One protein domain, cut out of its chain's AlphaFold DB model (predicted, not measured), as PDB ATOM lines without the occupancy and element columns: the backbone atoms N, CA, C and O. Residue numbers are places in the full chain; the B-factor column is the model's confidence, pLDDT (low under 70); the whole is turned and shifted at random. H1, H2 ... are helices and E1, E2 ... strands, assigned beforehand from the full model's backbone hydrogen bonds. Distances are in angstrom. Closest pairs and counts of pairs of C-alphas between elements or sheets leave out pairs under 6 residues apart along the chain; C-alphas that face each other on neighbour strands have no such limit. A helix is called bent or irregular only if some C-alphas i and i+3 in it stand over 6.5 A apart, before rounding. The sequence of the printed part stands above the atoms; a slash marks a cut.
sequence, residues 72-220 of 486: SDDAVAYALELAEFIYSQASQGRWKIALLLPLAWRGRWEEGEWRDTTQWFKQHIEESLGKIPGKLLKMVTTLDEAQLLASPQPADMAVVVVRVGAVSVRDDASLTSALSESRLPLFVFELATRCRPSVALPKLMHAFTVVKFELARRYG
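Overview. This is residues 72 to 220 of the 486 residues of the protein "Hypothetical protein" of Calcidiscus leptoporus (UniProt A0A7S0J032). A twisted parallel sheet of four strands makes the core, with H1, H2 and the long H5 over one face and H4 over the other; H5 packs on both H1 and H2. The hairpin E2 and E3 reaches away from this body, and its residues 109 to 114 stick out. The printed part has 149 residues, with named elements in the order H1 E1 E2 E3 H2 E4 H3 E5 H4 E6 H5, and its class is mixed, helices and strands. The sheet's order is E4 E1 E5 E6; E2 and E3 are antiparallel. The whole is compact, with a radius of gyration of the C-alphas of 15.0 A and spans of 41 by 39 by 32 A.

Along the chain. Find C-alpha 73 at (-60.898, 37.522, -37.242); from there H1 runs 26.5 A to residue 91. Next come E1, residues 96 to 100, E2, 108 to 110, and E3, 113 to 115. H2 is residues 118 to 129, 16.6 A, and E4 is 138 to 140. Then read H3, residues 145 to 149, E5, 157 to 164, 22.9 A, H4, 172 to 181, and E6, 186 to 191, 16.1 A. H5, residues 197 to 219, runs 33.6 A to C-alpha 219 at (-57.711, 17.397, -26.121); it is irregular, with C-alphas 198 and 201 7.1 A apart.

Arrangement. Look first at the sheet, whose neighbour strands are parallel: within hydrogen-bond range are N 97 and O 138 across E1 and E4, at 2.8 A, N 98 and O 158 across E1 and E5, at 2.8 A, and N 161 and O 187 across E5 and E6, at 2.9 A. E5, H4 and E6 form a strand-helix-strand unit, two parallel neighbour strands with a helix between them in the chain; its crossover is right-handed. E4, H3 and E5 form a split one, with E1 between the strands, also right-handed. H1 is on the sheet at a height of 9.9 A, along the strands. H5 touches H1 with residues 207 to 215 alone, at a steep tilt of 50 degrees, closest at the C-alphas of Ala 83 and Val 211, 4.8 A. H2 touches H5 at a shallow tilt of 18 degrees, closest at the C-alphas of Ile 125 and Lys 212, 6.2 A. H4 is on the opposite face from H1, and H3 only grazes the sheet. In the hairpin E2 and E3, N 110 and O 113 are 2.8 A apart. O i to N i+4 pairs are within hydrogen-bond range throughout H1, H3 and H4, in 7 of 8 in H2 and 17 of 19 in H5.

Size, cuts and confidence. The C-alphas farthest apart, Glu 111 and Gly 220, are 44.1 A apart. The printed part has no cut and no long link. Look for pLDDT under 70 at residues 133 to 134, 166 to 172 and 193 to 195.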
ATOM      1  N   SER A  72     -57.115  40.451 -36.117       92.62
ATOM      2  CA  SER A  72     -58.357  40.372 -36.884       92.62
ATOM      3  C   SER A  72     -58.934  38.957 -36.846       92.62
ATOM      4  O   SER A  72     -58.189  37.989 -36.665       92.62
ATOM      5  N   ASP A  73     -60.230  38.824 -37.127       94.94
ATOM      6  CA  ASP A  73     -60.898  37.522 -37.242       94.94
ATOM      7  C   ASP A  73     -60.190  36.598 -38.245       94.94
ATOM      8  O   ASP A  73     -59.969  35.428 -37.946       94.94
ATOM      9  N   ASP A  74     -59.721  37.131 -39.379       93.56
ATOM     10  CA  ASP A  74     -58.935  36.368 -40.362       93.56
ATOM     11  C   ASP A  74     -57.623  35.820 -39.776       93.56
ATOM     12  O   ASP A  74     -57.216  34.697 -40.071       93.56
ATOM     13  N   ALA A  75     -56.941  36.597 -38.926       92.00
ATOM     14  CA  ALA A  75     -55.697  36.158 -38.293       92.00
ATOM     15  C   ALA A  75     -55.963  35.074 -37.239       92.00
ATOM     16  O   ALA A  75     -55.184  34.127 -37.118       92.00
ATOM     17  N   VAL A  76     -57.078  35.186 -36.509       95.75
ATOM     18  CA  VAL A  76     -57.549  34.144 -35.590       95.75
ATOM     19  C   VAL A  76     -57.917  32.879 -36.365       95.75
ATOM     20  O   VAL A  76     -57.453  31.802 -35.999       95.75
ATOM     21  N   ALA A  77     -58.673  32.992 -37.460       96.69
ATOM     22  CA  ALA A  77     -59.037  31.866 -38.317       96.69
ATOM     23  C   ALA A  77     -57.794  31.137 -38.850       96.69
ATOM     24  O   ALA A  77     -57.698  29.918 -38.734       96.69
ATOM     25  N   TYR A  78     -56.788  31.876 -39.317       95.75
ATOM     26  CA  TYR A  78     -55.540  31.287 -39.799       95.75
ATOM     27  C   TYR A  78     -54.721  30.604 -38.687       95.75
ATOM     28  O   TYR A  78     -54.121  29.547 -38.890       95.75
ATOM     29  N   ALA A  79     -54.732  31.151 -37.466       97.00
ATOM     30  CA  ALA A  79     -54.168  30.467 -36.302       97.00
ATOM     31  C   ALA A  79     -54.934  29.174 -35.958       97.00
ATOM     32  O   ALA A  79     -54.321  28.177 -35.573       97.00
ATOM     33  N   LEU A  80     -56.259  29.150 -36.127       98.25
ATOM     34  CA  LEU A  80     -57.069  27.942 -35.944       98.25
ATOM     35  C   LEU A  80     -56.793  26.886 -37.028       98.25
ATOM     36  O   LEU A  80     -56.785  25.698 -36.711       98.25
ATOM     37  N   GLU A  81     -56.487  27.284 -38.265       98.25
ATOM     38  CA  GLU A  81     -56.014  26.362 -39.312       98.25
ATOM     39  C   GLU A  81     -54.677  25.710 -38.938       98.25
ATOM     40  O   GLU A  81     -54.512  24.498 -39.095       98.25
ATOM     41  N   LEU A  82     -53.737  26.477 -38.374       98.06
ATOM     42  CA  LEU A  82     -52.493  25.918 -37.842       98.06
ATOM     43  C   LEU A  82     -52.764  24.935 -36.687       98.06
ATOM     44  O   LEU A  82     -52.123  23.886 -36.599       98.06
ATOM     45  N   ALA A  83     -53.727  25.237 -35.811       97.94
ATOM     46  CA  ALA A  83     -54.129  24.325 -34.741       97.94
ATOM     47  C   ALA A  83     -54.727  23.017 -35.288       97.94
ATOM     48  O   ALA A  83     -54.358  21.939 -34.821       97.94
ATOM     49  N   GLU A  84     -55.600  23.097 -36.299       98.25
ATOM     50  CA  GLU A  84     -56.136  21.934 -37.019       98.25
ATOM     51  C   GLU A  84     -55.011  21.113 -37.651       98.25
ATOM     52  O   GLU A  84     -54.953  19.898 -37.461       98.25
ATOM     53  N   PHE A  85     -54.071  21.768 -38.337       98.19
ATOM     54  CA  PHE A  85     -52.908  21.098 -38.904       98.19
ATOM     55  C   PHE A  85     -52.163  20.311 -37.821       98.19
ATOM     56  O   PHE A  85     -52.049  19.091 -37.938       98.19
ATOM     57  N   ILE A  86     -51.739  20.957 -36.730       96.88
ATOM     58  CA  ILE A  86     -51.000  20.294 -35.643       96.88
ATOM     59  C   ILE A  86     -51.809  19.129 -35.054       96.88
ATOM     60  O   ILE A  86     -51.271  18.037 -34.871       96.88
ATOM     61  N   TYR A  87     -53.103  19.329 -34.798       95.81
ATOM     62  CA  TYR A  87     -53.989  18.292 -34.266       95.81
ATOM     63  C   TYR A  87     -54.117  17.079 -35.207       95.81
ATOM     64  O   TYR A  87     -54.049  15.927 -34.764       95.81
ATOM     65  N   SER A  88     -54.259  17.323 -36.513       96.88
ATOM     66  CA  SER A  88     -54.369  16.277 -37.537       96.88
ATOM     67  C   SER A  88     -53.076  15.464 -37.673       96.88
ATOM     68  O   SER A  88     -53.134  14.245 -37.840       96.88
ATOM     69  N   GLN A  89     -51.911  16.115 -37.555       95.69
ATOM     70  CA  GLN A  89     -50.603  15.462 -37.599       95.69
ATOM     71  C   GLN A  89     -50.370  14.616 -36.348       95.69
ATOM     72  O   GLN A  89     -50.024  13.438 -36.453       95.69
ATOM     73  N   ALA A  90     -50.658  15.175 -35.175       92.06
ATOM     74  CA  ALA A  90     -50.605  14.462 -33.908       92.06
ATOM     75  C   ALA A  90     -51.484  13.195 -33.927       92.06
ATOM     76  O   ALA A  90     -51.028  12.111 -33.569       92.06
ATOM     77  N   SER A  91     -52.704  13.287 -34.464       91.88
ATOM     78  CA  SER A  91     -53.620  12.142 -34.620       91.88
ATOM     79  C   SER A  91     -53.093  11.047 -35.561       91.88
ATOM     80  O   SER A  91     -53.505   9.896 -35.455       91.88
ATOM     81  N   GLN A  92     -52.150  11.381 -36.447       93.44
ATOM     82  CA  GLN A  92     -51.445  10.446 -37.336       93.44
ATOM     83  C   GLN A  92     -50.124   9.930 -36.739       93.44
ATOM     84  O   GLN A  92     -49.319   9.326 -37.447       93.44
ATOM     85  N   GLY A  93     -49.873  10.171 -35.450       89.69
ATOM     86  CA  GLY A  93     -48.651   9.745 -34.773       89.69
ATOM     87  C   GLY A  93     -47.477  10.715 -34.922       89.69
ATOM     88  O   GLY A  93     -46.378  10.400 -34.468       89.69
ATOM     89  N   ARG A  94     -47.682  11.892 -35.528       91.12
ATOM     90  CA  ARG A  94     -46.642  12.916 -35.683       91.12
ATOM     91  C   ARG A  94     -46.730  13.930 -34.558       91.12
ATOM     92  O   ARG A  94     -47.370  14.971 -34.674       91.12
ATOM     93  N   TRP A  95     -46.104  13.592 -33.442       88.38
ATOM     94  CA  TRP A  95     -46.160  14.395 -32.223       88.38
ATOM     95  C   TRP A  95     -45.076  15.477 -32.168       88.38
ATOM     96  O   TRP A  95     -45.019  16.245 -31.216       88.38
ATOM     97  N   LYS A  96     -44.213  15.572 -33.181       89.31
ATOM     98  CA  LYS A  96     -43.081  16.503 -33.195       89.31
ATOM     99  C   LYS A  96     -43.304  17.573 -34.249       89.31
ATOM    100  O   LYS A  96     -43.484  17.259 -35.422       89.31
ATOM    101  N   ILE A  97     -43.277  18.834 -33.838       93.75
ATOM    102  CA  ILE A  97     -43.451  19.990 -34.714       93.75
ATOM    103  C   ILE A  97     -42.122  20.731 -34.802       93.75
ATOM    104  O   ILE A  97     -41.723  21.416 -33.861       93.75
ATOM    105  N   ALA A  98     -41.428  20.596 -35.930       93.81
ATOM    106  CA  ALA A  98     -40.272  21.425 -36.231       93.81
ATOM    107  C   ALA A  98     -40.743  22.837 -36.586       93.81
ATOM    108  O   ALA A  98     -41.439  23.027 -37.583       93.81
ATOM    109  N   LEU A  99     -40.386  23.818 -35.759       94.81
ATOM    110  CA  LEU A  99     -40.785  25.209 -35.937       94.81
ATOM    111  C   LEU A  99     -39.620  26.024 -36.495       94.81
ATOM    112  O   LEU A  99     -38.706  26.410 -35.765       94.81
ATOM    113  N   LEU A 100     -39.687  26.331 -37.787       92.94
ATOM    114  CA  LEU A 100     -38.722  27.188 -38.458       92.94
ATOM    115  C   LEU A 100     -39.184  28.643 -38.395       92.94
ATOM    116  O   LEU A 100     -40.022  29.083 -39.179       92.94
ATOM    117  N   LEU A 101     -38.619  29.395 -37.452       92.06
ATOM    118  CA  LEU A 101     -38.781  30.851 -37.364       92.06
ATOM    119  C   LEU A 101     -37.780  31.585 -38.276       92.06
ATOM    120  O   LEU A 101     -36.809  30.966 -38.721       92.06
ATOM    121  N   PRO A 102     -37.938  32.899 -38.519       89.94
ATOM    122  CA  PRO A 102     -36.891  33.725 -39.119       89.94
ATOM    123  C   PRO A 102     -35.532  33.544 -38.439       89.94
ATOM    124  O   PRO A 102     -35.455  33.428 -37.213       89.94
ATOM    125  N   LEU A 103     -34.443  33.559 -39.216       87.06
ATOM    126  CA  LEU A 103     -33.088  33.306 -38.699       87.06
ATOM    127  C   LEU A 103     -32.712  34.281 -37.569       87.06
ATOM    128  O   LEU A 103     -32.085  33.895 -36.586       87.06
ATOM    129  N   ALA A 104     -33.184  35.527 -37.670       87.25
ATOM    130  CA  ALA A 104     -33.005  36.568 -36.660       87.25
ATOM    131  C   ALA A 104     -33.689  36.270 -35.308       87.25
ATOM    132  O   ALA A 104     -33.411  36.960 -34.325       87.25
ATOM    133  N   TRP A 105     -34.547  35.253 -35.216       90.69
ATOM    134  CA  TRP A 105     -35.228  34.836 -33.982       90.69
ATOM    135  C   TRP A 105     -34.748  33.484 -33.450       90.69
ATOM    136  O   TRP A 105     -35.055  33.130 -32.310       90.69
ATOM    137  N   ARG A 106     -33.992  32.731 -34.254       90.44
ATOM    138  CA  ARG A 106     -33.411  31.452 -33.842       90.44
ATOM    139  C   ARG A 106     -32.203  31.663 -32.937       90.44
ATOM    140  O   ARG A 106     -31.543  32.703 -32.989       90.44
ATOM    141  N   GLY A 107     -31.927  30.636 -32.140       89.75
ATOM    142  CA  GLY A 107     -30.786  30.578 -31.243       89.75
ATOM    143  C   GLY A 107     -29.460  30.873 -31.942       89.75
ATOM    144  O   GLY A 107     -29.060  30.141 -32.847       89.75
ATOM    145  N   ARG A 108     -28.769  31.929 -31.509       91.56
ATOM    146  CA  ARG A 108     -27.430  32.289 -31.992       91.56
ATOM    147  C   ARG A 108     -26.611  32.978 -30.908       91.56
ATOM    148  O   ARG A 108     -27.155  33.507 -29.941       91.56
ATOM    149  N   TRP A 109     -25.304  33.010 -31.123       91.75
ATOM    150  CA  TRP A 109     -24.391  33.841 -30.348       91.75
ATOM    151  C   TRP A 109     -24.350  35.255 -30.926       91.75
ATOM    152  O   TRP A 109     -24.181  35.431 -32.132       91.75
ATOM    153  N   GLU A 110     -24.507  36.253 -30.066       91.94
ATOM    154  CA  GLU A 110     -24.457  37.674 -30.395       91.94
ATOM    155  C   GLU A 110     -23.774  38.401 -29.234       91.94
ATOM    156  O   GLU A 110     -24.208  38.278 -28.092       91.94
ATOM    157  N   GLU A 111     -22.667  39.099 -29.511       90.44
ATOM    158  CA  GLU A 111     -21.906  39.861 -28.499       90.44
ATOM    159  C   GLU A 111     -21.469  39.023 -27.275       90.44
ATOM    160  O   GLU A 111     -21.411  39.513 -26.153       90.44
ATOM    161  N   GLY A 112     -21.149  37.739 -27.485       87.50
ATOM    162  CA  GLY A 112     -20.742  36.827 -26.409       87.50
ATOM    163  C   GLY A 112     -21.902  36.252 -25.590       87.50
ATOM    164  O   GLY A 112     -21.657  35.554 -24.605       87.50
ATOM    165  N   GLU A 113     -23.150  36.492 -26.005       89.56
ATOM    166  CA  GLU A 113     -24.353  35.974 -25.356       89.56
ATOM    167  C   GLU A 113     -25.209  35.121 -26.298       89.56
ATOM    168  O   GLU A 113     -25.333  35.389 -27.493       89.56
ATOM    169  N   TRP A 114     -25.853  34.093 -25.754       91.88
ATOM    170  CA  TRP A 114     -26.838  33.293 -26.474       91.88
ATOM    171  C   TRP A 114     -28.202  33.990 -26.472       91.88
ATOM    172  O   TRP A 114     -28.828  34.127 -25.417       91.88
ATOM    173  N   ARG A 115     -28.699  34.360 -27.656       90.44
ATOM    174  CA  ARG A 115     -30.029  34.952 -27.863       90.44
ATOM    175  C   ARG A 115     -30.923  33.969 -28.608       90.44
ATOM    176  O   ARG A 115     -30.531  33.457 -29.653       90.44
ATOM    177  N   ASP A 116     -32.115  33.700 -28.075       91.12
ATOM    178  CA  ASP A 116     -33.031  32.702 -28.639       91.12
ATOM    179  C   ASP A 116     -34.497  33.013 -28.316       91.12
ATOM    180  O   ASP A 116     -34.973  32.790 -27.202       91.12
ATOM    181  N   THR A 117     -35.231  33.514 -29.309       91.44
ATOM    182  CA  THR A 117     -36.666  33.806 -29.182       91.44
ATOM    183  C   THR A 117     -37.511  32.534 -29.295       91.44
ATOM    184  O   THR A 117     -38.638  32.498 -28.797       91.44
ATOM    185  N   THR A 118     -36.983  31.462 -29.898       91.88
ATOM    186  CA  THR A 118     -37.731  30.208 -30.102       91.88
ATOM    187  C   THR A 118     -38.119  29.543 -28.781       91.88
ATOM    188  O   THR A 118     -39.153  28.874 -28.712       91.88
ATOM    189  N   GLN A 119     -37.347  29.786 -27.713       89.56
ATOM    190  CA  GLN A 119     -37.622  29.255 -26.376       89.56
ATOM    191  C   GLN A 119     -38.998  29.660 -25.861       89.56
ATOM    192  O   GLN A 119     -39.652  28.847 -25.214       89.56
ATOM    193  N   TRP A 120     -39.472  30.870 -26.183       92.88
ATOM    194  CA  TRP A 120     -40.807  31.289 -25.767       92.88
ATOM    195  C   TRP A 120     -41.881  30.389 -26.382       92.88
ATOM    196  O   TRP A 120     -42.741  29.899 -25.660       92.88
ATOM    197  N   PHE A 121     -41.810  30.105 -27.688       94.00
ATOM    198  CA  PHE A 121     -42.790  29.253 -28.379       94.00
ATOM    199  C   PHE A 121     -42.772  27.832 -27.833       94.00
ATOM    200  O   PHE A 121     -43.822  27.253 -27.550       94.00
ATOM    201  N   LYS A 122     -41.564  27.297 -27.639       91.62
ATOM    202  CA  LYS A 122     -41.356  25.991 -27.032       91.62
ATOM    203  C   LYS A 122     -41.991  25.927 -25.644       91.62
ATOM    204  O   LYS A 122     -42.827  25.067 -25.400       91.62
ATOM    205  N   GLN A 123     -41.644  26.856 -24.757       89.12
ATOM    206  CA  GLN A 123     -42.187  26.927 -23.403       89.12
ATOM    207  C   GLN A 123     -43.713  27.088 -23.416       89.12
ATOM    208  O   GLN A 123     -44.426  26.371 -22.715       89.12
ATOM    209  N   HIS A 124     -44.222  27.990 -24.255       91.94
ATOM    210  CA  HIS A 124     -45.639  28.308 -24.345       91.94
ATOM    211  C   HIS A 124     -46.488  27.100 -24.755       91.94
ATOM    212  O   HIS A 124     -47.573  26.903 -24.205       91.94
ATOM    213  N   ILE A 125     -46.002  26.282 -25.688       91.69
ATOM    214  CA  ILE A 125     -46.700  25.084 -26.161       91.69
ATOM    215  C   ILE A 125     -46.449  23.892 -25.233       91.69
ATOM    216  O   ILE A 125     -47.405  23.295 -24.745       91.69
ATOM    217  N   GLU A 126     -45.190  23.562 -24.945       89.44
ATOM    218  CA  GLU A 126     -44.832  22.335 -24.222       89.44
ATOM    219  C   GLU A 126     -45.297  22.356 -22.761       89.44
ATOM    220  O   GLU A 126     -45.841  21.361 -22.294       89.44
ATOM    221  N   GLU A 127     -45.189  23.475 -22.033       86.50
ATOM    222  CA  GLU A 127     -45.731  23.544 -20.662       86.50
ATOM    223  C   GLU A 127     -47.259  23.437 -20.629       86.50
ATOM    224  O   GLU A 127     -47.852  22.914 -19.682       86.50
ATOM    225  N   SER A 128     -47.913  23.995 -21.648       88.12
ATOM    226  CA  SER A 128     -49.368  24.081 -21.686       88.12
ATOM    227  C   SER A 128     -49.998  22.759 -22.087       88.12
ATOM    228  O   SER A 128     -51.024  22.394 -21.513       88.12
ATOM    229  N   LEU A 129     -49.394  22.079 -23.068       87.25
ATOM    230  CA  LEU A 129     -49.943  20.900 -23.735       87.25
ATOM    231  C   LEU A 129     -49.231  19.591 -23.347       87.25
ATOM    232  O   LEU A 129     -49.781  18.518 -23.587       87.25
ATOM    233  N   GLY A 130     -48.059  19.649 -22.703       82.25
ATOM    234  CA  GLY A 130     -47.270  18.500 -22.231       82.25
ATOM    235  C   GLY A 130     -47.856  17.791 -21.008       82.25
ATOM    236  O   GLY A 130     -47.143  17.459 -20.068       82.25
ATOM    237  N   LYS A 131     -49.175  17.608 -20.981       78.19
ATOM    238  CA  LYS A 131     -49.925  17.030 -19.854       78.19
ATOM    239  C   LYS A 131     -50.637  15.739 -20.219       78.19
ATOM    240  O   LYS A 131     -51.300  15.163 -19.365       78.19
ATOM    241  N   ILE A 132     -50.549  15.317 -21.478       71.31
ATOM    242  CA  ILE A 132     -51.306  14.181 -21.981       71.31
ATOM    243  C   ILE A 132     -50.444  12.909 -21.897       71.31
ATOM    244  O   ILE A 132     -49.472  12.807 -22.654       71.31
ATOM    245  N   PRO A 133     -50.813  11.923 -21.054       69.62
ATOM    246  CA  PRO A 133     -50.092  10.656 -20.945       69.62
ATOM    247  C   PRO A 133     -49.849  10.006 -22.306       69.62
ATOM    248  O   PRO A 133     -50.777   9.836 -23.100       69.62
ATOM    249  N   GLY A 134     -48.589   9.667 -22.584       69.88
ATOM    250  CA  GLY A 134     -48.171   8.987 -23.813       69.88
ATOM    251  C   GLY A 134     -48.252   9.821 -25.098       69.88
ATOM    252  O   GLY A 134     -47.995   9.284 -26.173       69.88
ATOM    253  N   LYS A 135     -48.598  11.115 -25.028       71.19
ATOM    254  CA  LYS A 135     -48.674  12.012 -26.192       71.19
ATOM    255  C   LYS A 135     -47.713  13.185 -26.012       71.19
ATOM    256  O   LYS A 135     -48.000  14.163 -25.328       71.19
ATOM    257  N   LEU A 136     -46.555  13.076 -26.655       73.56
ATOM    258  CA  LEU A 136     -45.454  14.030 -26.546       73.56
ATOM    259  C   LEU A 136     -45.558  15.116 -27.632       73.56
ATOM    260  O   LEU A 136     -44.761  15.094 -28.564       73.56
ATOM    261  N   LEU A 137     -46.518  16.052 -27.549       86.38
ATOM    262  CA  LEU A 137     -46.530  17.189 -28.486       86.38
ATOM    263  C   LEU A 137     -45.314  18.096 -28.233       86.38
ATOM    264  O   LEU A 137     -45.299  18.882 -27.287       86.38
ATOM    265  N   LYS A 138     -44.289  17.953 -29.071       88.50
ATOM    266  CA  LYS A 138     -42.956  18.525 -28.884       88.50
ATOM    267  C   LYS A 138     -42.665  19.594 -29.928       88.50
ATOM    268  O   LYS A 138     -42.863  19.358 -31.118       88.50
ATOM    269  N   MET A 139     -42.140  20.737 -29.494       91.44
ATOM    270  CA  MET A 139     -41.685  21.810 -30.373       91.44
ATOM    271  C   MET A 139     -40.180  21.679 -30.594       91.44
ATOM    272  O   MET A 139     -39.383  21.878 -29.681       91.44
ATOM    273  N   VAL A 140     -39.781  21.358 -31.821       90.25
ATOM    274  CA  VAL A 140     -38.371  21.224 -32.195       90.25
ATOM    275  C   VAL A 140     -37.895  22.543 -32.786       90.25
ATOM    276  O   VAL A 140     -38.309  22.924 -33.879       90.25
ATOM    277  N   THR A 141     -37.037  23.253 -32.055       89.56
ATOM    278  CA  THR A 141     -36.525  24.576 -32.460       89.56
ATOM    279  C   THR A 141     -35.024  24.586 -32.747       89.56
ATOM    280  O   THR A 141     -34.469  25.614 -33.125       89.56
ATOM    281  N   THR A 142     -34.362  23.439 -32.574       82.50
ATOM    282  CA  THR A 142     -32.913  23.260 -32.730       82.50
ATOM    283  C   THR A 142     -32.490  22.822 -34.131       82.50
ATOM    284  O   THR A 142     -31.295  22.829 -34.412       82.50
ATOM    285  N   LEU A 143     -33.439  22.442 -34.995       83.81
ATOM    286  CA  LEU A 143     -33.143  21.977 -36.348       83.81
ATOM    287  C   LEU A 143     -32.988  23.142 -37.325       83.81
ATOM    288  O   LEU A 143     -33.798  24.072 -37.339       83.81
ATOM    289  N   ASP A 144     -31.970  23.047 -38.173       84.38
ATOM    290  CA  ASP A 144     -31.809  23.893 -39.349       84.38
ATOM    291  C   ASP A 144     -32.422  23.259 -40.614       84.38
ATOM    292  O   ASP A 144     -32.929  22.131 -40.619       84.38
ATOM    293  N   GLU A 145     -32.399  24.022 -41.705       85.44
ATOM    294  CA  GLU A 145     -32.928  23.610 -43.003       85.44
ATOM    295  C   GLU A 145     -32.253  22.341 -43.540       85.44
ATOM    296  O   GLU A 145     -32.927  21.429 -44.024       85.44
ATOM    297  N   ALA A 146     -30.924  22.260 -43.443       85.50
ATOM    298  CA  ALA A 146     -30.160  21.136 -43.970       85.50
ATOM    299  C   ALA A 146     -30.500  19.841 -43.219       85.50
ATOM    300  O   ALA A 146     -30.642  18.779 -43.826       85.50
ATOM    301  N   GLN A 147     -30.704  19.932 -41.906       85.19
ATOM    302  CA  GLN A 147     -31.046  18.801 -41.046       85.19
ATOM    303  C   GLN A 147     -32.465  18.262 -41.281       85.19
ATOM    304  O   GLN A 147     -32.695  17.054 -41.135       85.19
ATOM    305  N   LEU A 148     -33.416  19.127 -41.646       85.69
ATOM    306  CA  LEU A 148     -34.779  18.719 -42.010       85.69
ATOM    307  C   LEU A 148     -34.837  18.040 -43.381       85.69
ATOM    308  O   LEU A 148     -35.599  17.091 -43.574       85.69
ATOM    309  N   LEU A 149     -34.009  18.502 -44.318       85.94
ATOM    310  CA  LEU A 149     -33.909  17.935 -45.661       85.94
ATOM    311  C   LEU A 149     -33.037  16.667 -45.707       85.94
ATOM    312  O   LEU A 149     -33.123  15.893 -46.659       85.94
ATOM    313  N   ALA A 150     -32.227  16.415 -44.675       85.00
ATOM    314  CA  ALA A 150     -31.406  15.214 -44.580       85.00
ATOM    315  C   ALA A 150     -32.249  13.925 -44.476       85.00
ATOM    316  O   ALA A 150     -33.236  13.842 -43.741       85.00
ATOM    317  N   SER A 151     -31.817  12.876 -45.178       76.50
ATOM    318  CA  SER A 151     -32.431  11.544 -45.137       76.50
ATOM    319  C   SER A 151     -31.756  10.640 -44.088       76.50
ATOM    320  O   SER A 151     -30.539  10.732 -43.926       76.50
ATOM    321  N   PRO A 152     -32.496   9.742 -43.405       79.75
ATOM    322  CA  PRO A 152     -33.953   9.620 -43.421       79.75
ATOM    323  C   PRO A 152     -34.610  10.734 -42.603       79.75
ATOM    324  O   PRO A 152     -34.071  11.182 -41.589       79.75
ATOM    325  N   GLN A 153     -35.792  11.170 -43.027       82.19
ATOM    326  CA  GLN A 153     -36.598  12.119 -42.263       82.19
ATOM    327  C   GLN A 153     -37.320  11.393 -41.113       82.19
ATOM    328  O   GLN A 153     -37.760  10.254 -41.311       82.19
ATOM    329  N   PRO A 154     -37.463  12.005 -39.922       82.50
ATOM    330  CA  PRO A 154     -38.209  11.394 -38.824       82.50
ATOM    331  C   PRO A 154     -39.681  11.195 -39.207       82.50
ATOM    332  O   PRO A 154     -40.360  12.136 -39.614       82.50
ATOM    333  N   ALA A 155     -40.187   9.965 -39.079       84.38
ATOM    334  CA  ALA A 155     -41.549   9.617 -39.497       84.38
ATOM    335  C   ALA A 155     -42.647  10.252 -38.620       84.38
ATOM    336  O   ALA A 155     -43.795  10.364 -39.046       84.38
ATOM    337  N   ASP A 156     -42.294  10.668 -37.405       87.69
ATOM    338  CA  ASP A 156     -43.181  11.223 -36.383       87.69
ATOM    339  C   ASP A 156     -43.103  12.760 -36.287       87.69
ATOM    340  O   ASP A 156     -43.457  13.347 -35.260       87.69
ATOM    341  N   MET A 157     -42.662  13.413 -37.367       90.50
ATOM    342  CA  MET A 157     -42.448  14.856 -37.438       90.50
ATOM    343  C   MET A 157     -43.312  15.532 -38.506       90.50
ATOM    344  O   MET A 157     -43.524  14.999 -39.593       90.50
ATOM    345  N   ALA A 158     -43.766  16.741 -38.194       95.00
ATOM    346  CA  ALA A 158     -44.310  17.714 -39.131       95.00
ATOM    347  C   ALA A 158     -43.536  19.035 -39.011       95.00
ATOM    348  O   ALA A 158     -42.875  19.291 -38.002       95.00
ATOM    349  N   VAL A 159     -43.610  19.874 -40.040       95.81
ATOM    350  CA  VAL A 159     -42.855  21.126 -40.136       95.81
ATOM    351  C   VAL A 159     -43.813  22.306 -40.227       95.81
ATOM    352  O   VAL A 159     -44.758  22.300 -41.013       95.81
ATOM    353  N   VAL A 160     -43.543  23.338 -39.433       96.12
ATOM    354  CA  VAL A 160     -44.192  24.645 -39.519       96.12
ATOM    355  C   VAL A 160     -43.127  25.672 -39.875       96.12
ATOM    356  O   VAL A 160     -42.188  25.892 -39.110       96.12
ATOM    357  N   VAL A 161     -43.274  26.310 -41.033       93.75
ATOM    358  CA  VAL A 161     -42.398  27.397 -41.483       93.75
ATOM    359  C   VAL A 161     -43.113  28.713 -41.259       93.75
ATOM    360  O   VAL A 161     -44.181  28.934 -41.821       93.75
ATOM    361  N   VAL A 162     -42.530  29.597 -40.455       92.12
ATOM    362  CA  VAL A 162     -43.079  30.931 -40.221       92.12
ATOM    363  C   VAL A 162     -42.363  31.940 -41.104       92.12
ATOM    364  O   VAL A 162     -41.159  32.157 -40.965       92.12
ATOM    365  N   ARG A 163     -43.127  32.599 -41.974       88.44
ATOM    366  CA  ARG A 163     -42.642  33.667 -42.849       88.44
ATOM    367  C   ARG A 163     -43.100  35.016 -42.333       88.44
ATOM    368  O   ARG A 163     -44.269  35.194 -41.995       88.44
ATOM    369  N   VAL A 164     -42.180  35.974 -42.283       85.69
ATOM    370  CA  VAL A 164     -42.439  37.302 -41.720       85.69
ATOM    371  C   VAL A 164     -41.900  38.376 -42.652       85.69
ATOM    372  O   VAL A 164     -40.798  38.870 -42.445       85.69
ATOM    373  N   GLY A 165     -42.684  38.770 -43.660       77.00
ATOM    374  CA  GLY A 165     -42.354  39.876 -44.570       77.00
ATOM    375  C   GLY A 165     -40.863  39.972 -44.939       77.00
ATOM    376  O   GLY A 165     -40.293  39.041 -45.491       77.00
ATOM    377  N   ALA A 166     -40.224  41.101 -44.611       68.12
ATOM    378  CA  ALA A 166     -38.804  41.356 -44.894       68.12
ATOM    379  C   ALA A 166     -37.809  40.702 -43.907       68.12
ATOM    380  O   ALA A 166     -36.598  40.811 -44.095       68.12
ATOM    381  N   VAL A 167     -38.286  40.059 -42.840       69.56
ATOM    382  CA  VAL A 167     -37.455  39.330 -41.873       69.56
ATOM    383  C   VAL A 167     -37.350  37.891 -42.375       69.56
ATOM    384  O   VAL A 167     -38.123  37.021 -41.977       69.56
ATOM    385  N   SER A 168     -36.450  37.666 -43.329       56.78
ATOM    386  CA  SER A 168     -36.424  36.412 -44.079       56.78
ATOM    387  C   SER A 168     -35.898  35.231 -43.256       56.78
ATOM    388  O   SER A 168     -34.977  35.344 -42.434       56.78
ATOM    389  N   VAL A 169     -36.475  34.058 -43.517       58.12
ATOM    390  CA  VAL A 169     -35.704  32.815 -43.499       58.12
ATOM    391  C   VAL A 169     -34.908  32.817 -44.810       58.12
ATOM    392  O   VAL A 169     -35.348  33.374 -45.814       58.12
ATOM    393  N   ARG A 170     -33.682  32.298 -44.819       55.47
ATOM    394  CA  ARG A 170     -32.820  32.322 -46.012       55.47
ATOM    395  C   ARG A 170     -33.586  31.773 -47.233       55.47
ATOM    396  O   ARG A 170     -34.093  30.665 -47.153       55.47
ATOM    397  N   ASP A 171     -33.673  32.562 -48.309       60.22
ATOM    398  CA  ASP A 171     -34.331  32.231 -49.590       60.22
ATOM    399  C   ASP A 171     -35.623  31.383 -49.452       60.22
ATOM    400  O   ASP A 171     -35.704  30.235 -49.887       60.22
ATOM    401  N   ASP A 172     -36.638  31.963 -48.799       66.62
ATOM    402  CA  ASP A 172     -37.891  31.325 -48.351       66.62
ATOM    403  C   ASP A 172     -38.588  30.401 -49.374       66.62
ATOM    404  O   ASP A 172     -39.250  29.423 -48.997       66.62
ATOM    405  N   ALA A 173     -38.475  30.708 -50.669       74.56
ATOM    406  CA  ALA A 173     -39.116  29.947 -51.736       74.56
ATOM    407  C   ALA A 173     -38.423  28.600 -51.995       74.56
ATOM    408  O   ALA A 173     -39.109  27.582 -52.108       74.56
ATOM    409  N   SER A 174     -37.086  28.575 -52.036       81.94
ATOM    410  CA  SER A 174     -36.325  27.354 -52.326       81.94
ATOM    411  C   SER A 174     -36.423  26.350 -51.178       81.94
ATOM    412  O   SER A 174     -36.669  25.171 -51.422       81.94
ATOM    413  N   LEU A 175     -36.367  26.821 -49.927       84.19
ATOM    414  CA  LEU A 175     -36.581  25.976 -48.750       84.19
ATOM    415  C   LEU A 175     -37.974  25.338 -48.743       84.19
ATOM    416  O   LEU A 175     -38.118  24.151 -48.468       84.19
ATOM    417  N   THR A 176     -39.009  26.124 -49.033       83.75
ATOM    418  CA  THR A 176     -40.387  25.618 -49.003       83.75
ATOM    419  C   THR A 176     -40.641  24.625 -50.131       83.75
ATOM    420  O   THR A 176     -41.314  23.630 -49.888       83.75
ATOM    421  N   SER A 177     -40.058  24.847 -51.317       86.81
ATOM    422  CA  SER A 177     -40.079  23.862 -52.409       86.81
ATOM    423  C   SER A 177     -39.363  22.572 -52.006       86.81
ATOM    424  O   SER A 177     -39.910  21.486 -52.149       86.81
ATOM    425  N   ALA A 178     -38.171  22.674 -51.413       87.44
ATOM    426  CA  ALA A 178     -37.427  21.499 -50.969       87.44
ATOM    427  C   ALA A 178     -38.179  20.717 -49.873       87.44
ATOM    428  O   ALA A 178     -38.185  19.487 -49.870       87.44
ATOM    429  N   LEU A 179     -38.846  21.415 -48.946       87.50
ATOM    430  CA  LEU A 179     -39.657  20.786 -47.903       87.50
ATOM    431  C   LEU A 179     -40.958  20.185 -48.450       87.50
ATOM    432  O   LEU A 179     -41.367  19.143 -47.945       87.50
ATOM    433  N   SER A 180     -41.590  20.787 -49.462       86.69
ATOM    434  CA  SER A 180     -42.796  20.230 -50.093       86.69
ATOM    435  C   SER A 180     -42.496  19.024 -50.987       86.69
ATOM    436  O   SER A 180     -43.339  18.139 -51.120       86.69
ATOM    437  N   GLU A 181     -41.295  18.961 -51.565       88.50
ATOM    438  CA  GLU A 181     -40.760  17.770 -52.239       88.50
ATOM    439  C   GLU A 181     -40.381  16.665 -51.242       88.50
ATOM    440  O   GLU A 181     -40.319  15.481 -51.586       88.50
ATOM    441  N   SER A 182     -40.149  17.043 -49.986       84.81
ATOM    442  CA  SER A 182     -39.921  16.106 -48.901       84.81
ATOM    443  C   SER A 182     -41.222  15.423 -48.459       84.81
ATOM    444  O   SER A 182     -42.323  15.917 -48.687       84.81
ATOM    445  N   ARG A 183     -41.130  14.263 -47.795       86.56
ATOM    446  CA  ARG A 183     -42.326  13.537 -47.314       86.56
ATOM    447  C   ARG A 183     -42.862  14.088 -45.987       86.56
ATOM    448  O   ARG A 183     -43.786  13.501 -45.422       86.56
ATOM    449  N   LEU A 184     -42.277  15.169 -45.469       91.12
ATOM    450  CA  LEU A 184     -42.710  15.790 -44.225       91.12
ATOM    451  C   LEU A 184     -43.966  16.637 -44.460       91.12
ATOM    452  O   LEU A 184     -43.966  17.505 -45.331       91.12
ATOM    453  N   PRO A 185     -45.026  16.453 -43.657       96.00
ATOM    454  CA  PRO A 185     -46.157  17.367 -43.657       96.00
ATOM    455  C   PRO A 185     -45.691  18.782 -43.324       96.00
ATOM    456  O   PRO A 185     -44.990  18.989 -42.332       96.00
ATOM    457  N   LEU A 186     -46.105  19.743 -44.142       96.06
ATOM    458  CA  LEU A 186     -45.646  21.123 -44.083       96.06
ATOM    459  C   LEU A 186     -46.836  22.073 -43.947       96.06
ATOM    460  O   LEU A 186     -47.784  22.001 -44.726       96.06
ATOM    461  N   PHE A 187     -46.738  23.004 -43.002       96.25
ATOM    462  CA  PHE A 187     -47.599  24.177 -42.917       96.25
ATOM    463  C   PHE A 187     -46.742  25.437 -43.020       96.25
ATOM    464  O   PHE A 187     -45.791  25.616 -42.259       96.25
ATOM    465  N   VAL A 188     -47.077  26.327 -43.949       93.62
ATOM    466  CA  VAL A 188     -46.437  27.642 -44.053       93.62
ATOM    467  C   VAL A 188     -47.361  28.652 -43.393       93.62
ATOM    468  O   VAL A 188     -48.479  28.836 -43.858       93.62
ATOM    469  N   PHE A 189     -46.897  29.273 -42.312       93.12
ATOM    470  CA  PHE A 189     -47.600  30.323 -41.583       93.12
ATOM    471  C   PHE A 189     -47.042  31.689 -41.994       93.12
ATOM    472  O   PHE A 189     -45.957  32.087 -41.561       93.12
ATOM    473  N   GLU A 190     -47.760  32.403 -42.853       90.81
ATOM    474  CA  GLU A 190     -47.315  33.690 -43.387       90.81
ATOM    475  C   GLU A 190     -47.926  34.869 -42.621       90.81
ATOM    476  O   GLU A 190     -49.129  35.130 -42.663       90.81
ATOM    477  N   LEU A 191     -47.078  35.634 -41.934       86.19
ATOM    478  CA  LEU A 191     -47.454  36.936 -41.400       86.19
ATOM    479  C   LEU A 191     -47.350  37.971 -42.518       86.19
ATOM    480  O   LEU A 191     -46.256  38.263 -43.004       86.19
ATOM    481  N   ALA A 192     -48.509  38.515 -42.908       73.12
ATOM    482  CA  ALA A 192     -48.685  39.412 -44.048       73.12
ATOM    483  C   ALA A 192     -47.532  40.414 -44.237       73.12
ATOM    484  O   ALA A 192     -47.112  41.094 -43.299       73.12
ATOM    485  N   THR A 193     -47.108  40.586 -45.490       58.44
ATOM    486  CA  THR A 193     -45.983  41.435 -45.941       58.44
ATOM    487  C   THR A 193     -46.029  42.900 -45.484       58.44
ATOM    488  O   THR A 193     -45.021  43.599 -45.550       58.44
ATOM    489  N   ARG A 194     -47.180  43.383 -44.996       57.44
ATOM    490  CA  ARG A 194     -47.381  44.752 -44.487       57.44
ATOM    491  C   ARG A 194     -47.162  44.901 -42.978       57.44
ATOM    492  O   ARG A 194     -47.271  46.009 -42.453       57.44
ATOM    493  N   CYS A 195     -46.890  43.811 -42.267       68.44
ATOM    494  CA  CYS A 195     -46.607  43.844 -40.839       68.44
ATOM    495  C   CYS A 195     -45.227  44.488 -40.614       68.44
ATOM    496  O   CYS A 195     -44.227  44.020 -41.158       68.44
ATOM    497  N   ARG A 196     -45.150  45.574 -39.830       78.00
ATOM    498  CA  ARG A 196     -43.841  46.133 -39.445       78.00
ATOM    499  C   ARG A 196     -43.084  45.083 -38.622       78.00
ATOM    500  O   ARG A 196     -43.712  44.427 -37.792       78.00
ATOM    501  N   PRO A 197     -41.752  44.962 -38.750       77.81
ATOM    502  CA  PRO A 197     -40.980  44.013 -37.945       77.81
ATOM    503  C   PRO A 197     -41.234  44.142 -36.432       77.81
ATOM    504  O   PRO A 197     -41.311  43.133 -35.738       77.81
ATOM    505  N   SER A 198     -41.460  45.371 -35.942       81.88
ATOM    506  CA  SER A 198     -41.767  45.671 -34.533       81.88
ATOM    507  C   SER A 198     -43.073  45.060 -34.018       81.88
ATOM    508  O   SER A 198     -43.217  44.885 -32.811       81.88
ATOM    509  N   VAL A 199     -44.020  44.731 -34.902       89.69
ATOM    510  CA  VAL A 199     -45.336  44.183 -34.529       89.69
ATOM    511  C   VAL A 199     -45.487  42.696 -34.864       89.69
ATOM    512  O   VAL A 199     -46.447  42.061 -34.436       89.69
ATOM    513  N   ALA A 200     -44.544  42.121 -35.615       91.50
ATOM    514  CA  ALA A 200     -44.661  40.754 -36.111       91.50
ATOM    515  C   ALA A 200     -44.507  39.695 -35.011       91.50
ATOM    516  O   ALA A 200     -45.287  38.747 -34.957       91.50
ATOM    517  N   LEU A 201     -43.526  39.863 -34.119       92.62
ATOM    518  CA  LEU A 201     -43.310  38.936 -33.008       92.62
ATOM    519  C   LEU A 201     -44.519  38.863 -32.052       92.62
ATOM    520  O   LEU A 201     -45.022  37.757 -31.864       92.62
ATOM    521  N   PRO A 202     -45.050  39.974 -31.494       94.44
ATOM    522  CA  PRO A 202     -46.231  39.906 -30.630       94.44
ATOM    523  C   PRO A 202     -47.452  39.323 -31.348       94.44
ATOM    524  O   PRO A 202     -48.205  38.558 -30.744       94.44
ATOM    525  N   LYS A 203     -47.604  39.594 -32.652       94.19
ATOM    526  CA  LYS A 203     -48.652  38.990 -33.480       94.19
ATOM    527  C   LYS A 203     -48.523  37.471 -33.560       94.19
ATOM    528  O   LYS A 203     -49.495  36.757 -33.328       94.19
ATOM    529  N   LEU A 204     -47.315  36.971 -33.809       94.81
ATOM    530  CA  LEU A 204     -47.040  35.536 -33.814       94.81
ATOM    531  C   LEU A 204     -47.276  34.898 -32.440       94.81
ATOM    532  O   LEU A 204     -47.880  33.834 -32.349       94.81
ATOM    533  N   MET A 205     -46.819  35.547 -31.365       95.81
ATOM    534  CA  MET A 205     -47.011  35.066 -29.994       95.81
ATOM    535  C   MET A 205     -48.502  34.959 -29.648       95.81
ATOM    536  O   MET A 205     -48.943  33.976 -29.046       95.81
ATOM    537  N   HIS A 206     -49.309  35.928 -30.084       95.75
ATOM    538  CA  HIS A 206     -50.755  35.868 -29.907       95.75
ATOM    539  C   HIS A 206     -51.403  34.768 -30.766       95.75
ATOM    540  O   HIS A 206     -52.226  34.010 -30.255       95.75
ATOM    541  N   ALA A 207     -50.985  34.587 -32.023       96.06
ATOM    542  CA  ALA A 207     -51.458  33.479 -32.859       96.06
ATOM    543  C   ALA A 207     -51.164  32.107 -32.221       96.06
ATOM    544  O   ALA A 207     -52.051  31.262 -32.118       96.06
ATOM    545  N   PHE A 208     -49.955  31.897 -31.689       96.81
ATOM    546  CA  PHE A 208     -49.609  30.665 -30.968       96.81
ATOM    547  C   PHE A 208     -50.379  30.499 -29.649       96.81
ATOM    548  O   PHE A 208     -50.620  29.371 -29.211       96.81
ATOM    549  N   THR A 209     -50.828  31.597 -29.039       96.75
ATOM    550  CA  THR A 209     -51.744  31.554 -27.892       96.75
ATOM    551  C   THR A 209     -53.110  31.003 -28.292       96.75
ATOM    552  O   THR A 209     -53.621  30.127 -27.590       96.75
ATOM    553  N   VAL A 210     -53.660  31.437 -29.432       97.25
ATOM    554  CA  VAL A 210     -54.895  30.878 -30.013       97.25
ATOM    555  C   VAL A 210     -54.714  29.393 -30.335       97.25
ATOM    556  O   VAL A 210     -55.512  28.574 -29.877       97.25
ATOM    557  N   VAL A 211     -53.622  29.028 -31.025       97.56
ATOM    558  CA  VAL A 211     -53.287  27.629 -31.360       97.56
ATOM    559  C   VAL A 211     -53.290  26.748 -30.116       97.56
ATOM    560  O   VAL A 211     -53.949  25.710 -30.079       97.56
ATOM    561  N   LYS A 212     -52.582  27.174 -29.066       95.44
ATOM    562  CA  LYS A 212     -52.507  26.449 -27.796       95.44
ATOM    563  C   LYS A 212     -53.894  26.223 -27.190       95.44
ATOM    564  O   LYS A 212     -54.187  25.106 -26.769       95.44
ATOM    565  N   PHE A 213     -54.729  27.259 -27.098       96.19
ATOM    566  CA  PHE A 213     -56.054  27.125 -26.488       96.19
ATOM    567  C   PHE A 213     -56.975  26.212 -27.296       96.19
ATOM    568  O   PHE A 213     -57.679  25.398 -26.703       96.19
ATOM    569  N   GLU A 214     -56.923  26.282 -28.625       97.19
ATOM    570  CA  GLU A 214     -57.701  25.386 -29.480       97.19
ATOM    571  C   GLU A 214     -57.248  23.927 -29.342       97.19
ATOM    572  O   GLU A 214     -58.077  23.031 -29.174       97.19
ATOM    573  N   LEU A 215     -55.936  23.671 -29.322       95.00
ATOM    574  CA  LEU A 215     -55.404  22.329 -29.078       95.00
ATOM    575  C   LEU A 215     -55.838  21.799 -27.705       95.00
ATOM    576  O   LEU A 215     -56.331  20.676 -27.606       95.00
ATOM    577  N   ALA A 216     -55.717  22.610 -26.654       93.50
ATOM    578  CA  ALA A 216     -56.154  22.230 -25.314       93.50
ATOM    579  C   ALA A 216     -57.661  21.933 -25.252       93.50
ATOM    580  O   ALA A 216     -58.061  20.942 -24.640       93.50
ATOM    581  N   ARG A 217     -58.493  22.728 -25.943       95.44
ATOM    582  CA  ARG A 217     -59.938  22.488 -26.073       95.44
ATOM    583  C   ARG A 217     -60.220  21.140 -26.736       95.44
ATOM    584  O   ARG A 217     -61.043  20.382 -26.232       95.44
ATOM    585  N   ARG A 218     -59.532  20.818 -27.836       94.06
ATOM    586  CA  ARG A 218     -59.701  19.545 -28.565       94.06
ATOM    587  C   ARG A 218     -59.256  18.326 -27.771       94.06
ATOM    588  O   ARG A 218     -59.849  17.261 -27.901       94.06
ATOM    589  N   TYR A 219     -58.207  18.470 -26.974       90.50
ATOM    590  CA  TYR A 219     -57.711  17.397 -26.121       90.50
ATOM    591  C   TYR A 219     -58.399  17.336 -24.749       90.50
ATOM    592  O   TYR A 219     -58.187  16.369 -24.020       90.50
ATOM    593  N   GLY A 220     -59.220  18.331 -24.398       90.81
ATOM    594  CA  GLY A 220     -60.023  18.345 -23.177       90.81
ATOM    595  C   GLY A 220     -59.235  18.614 -21.893       90.81
ATOM    596  O   GLY A 220     -59.520  17.986 -20.877       90.81
TER     597      GLY A 220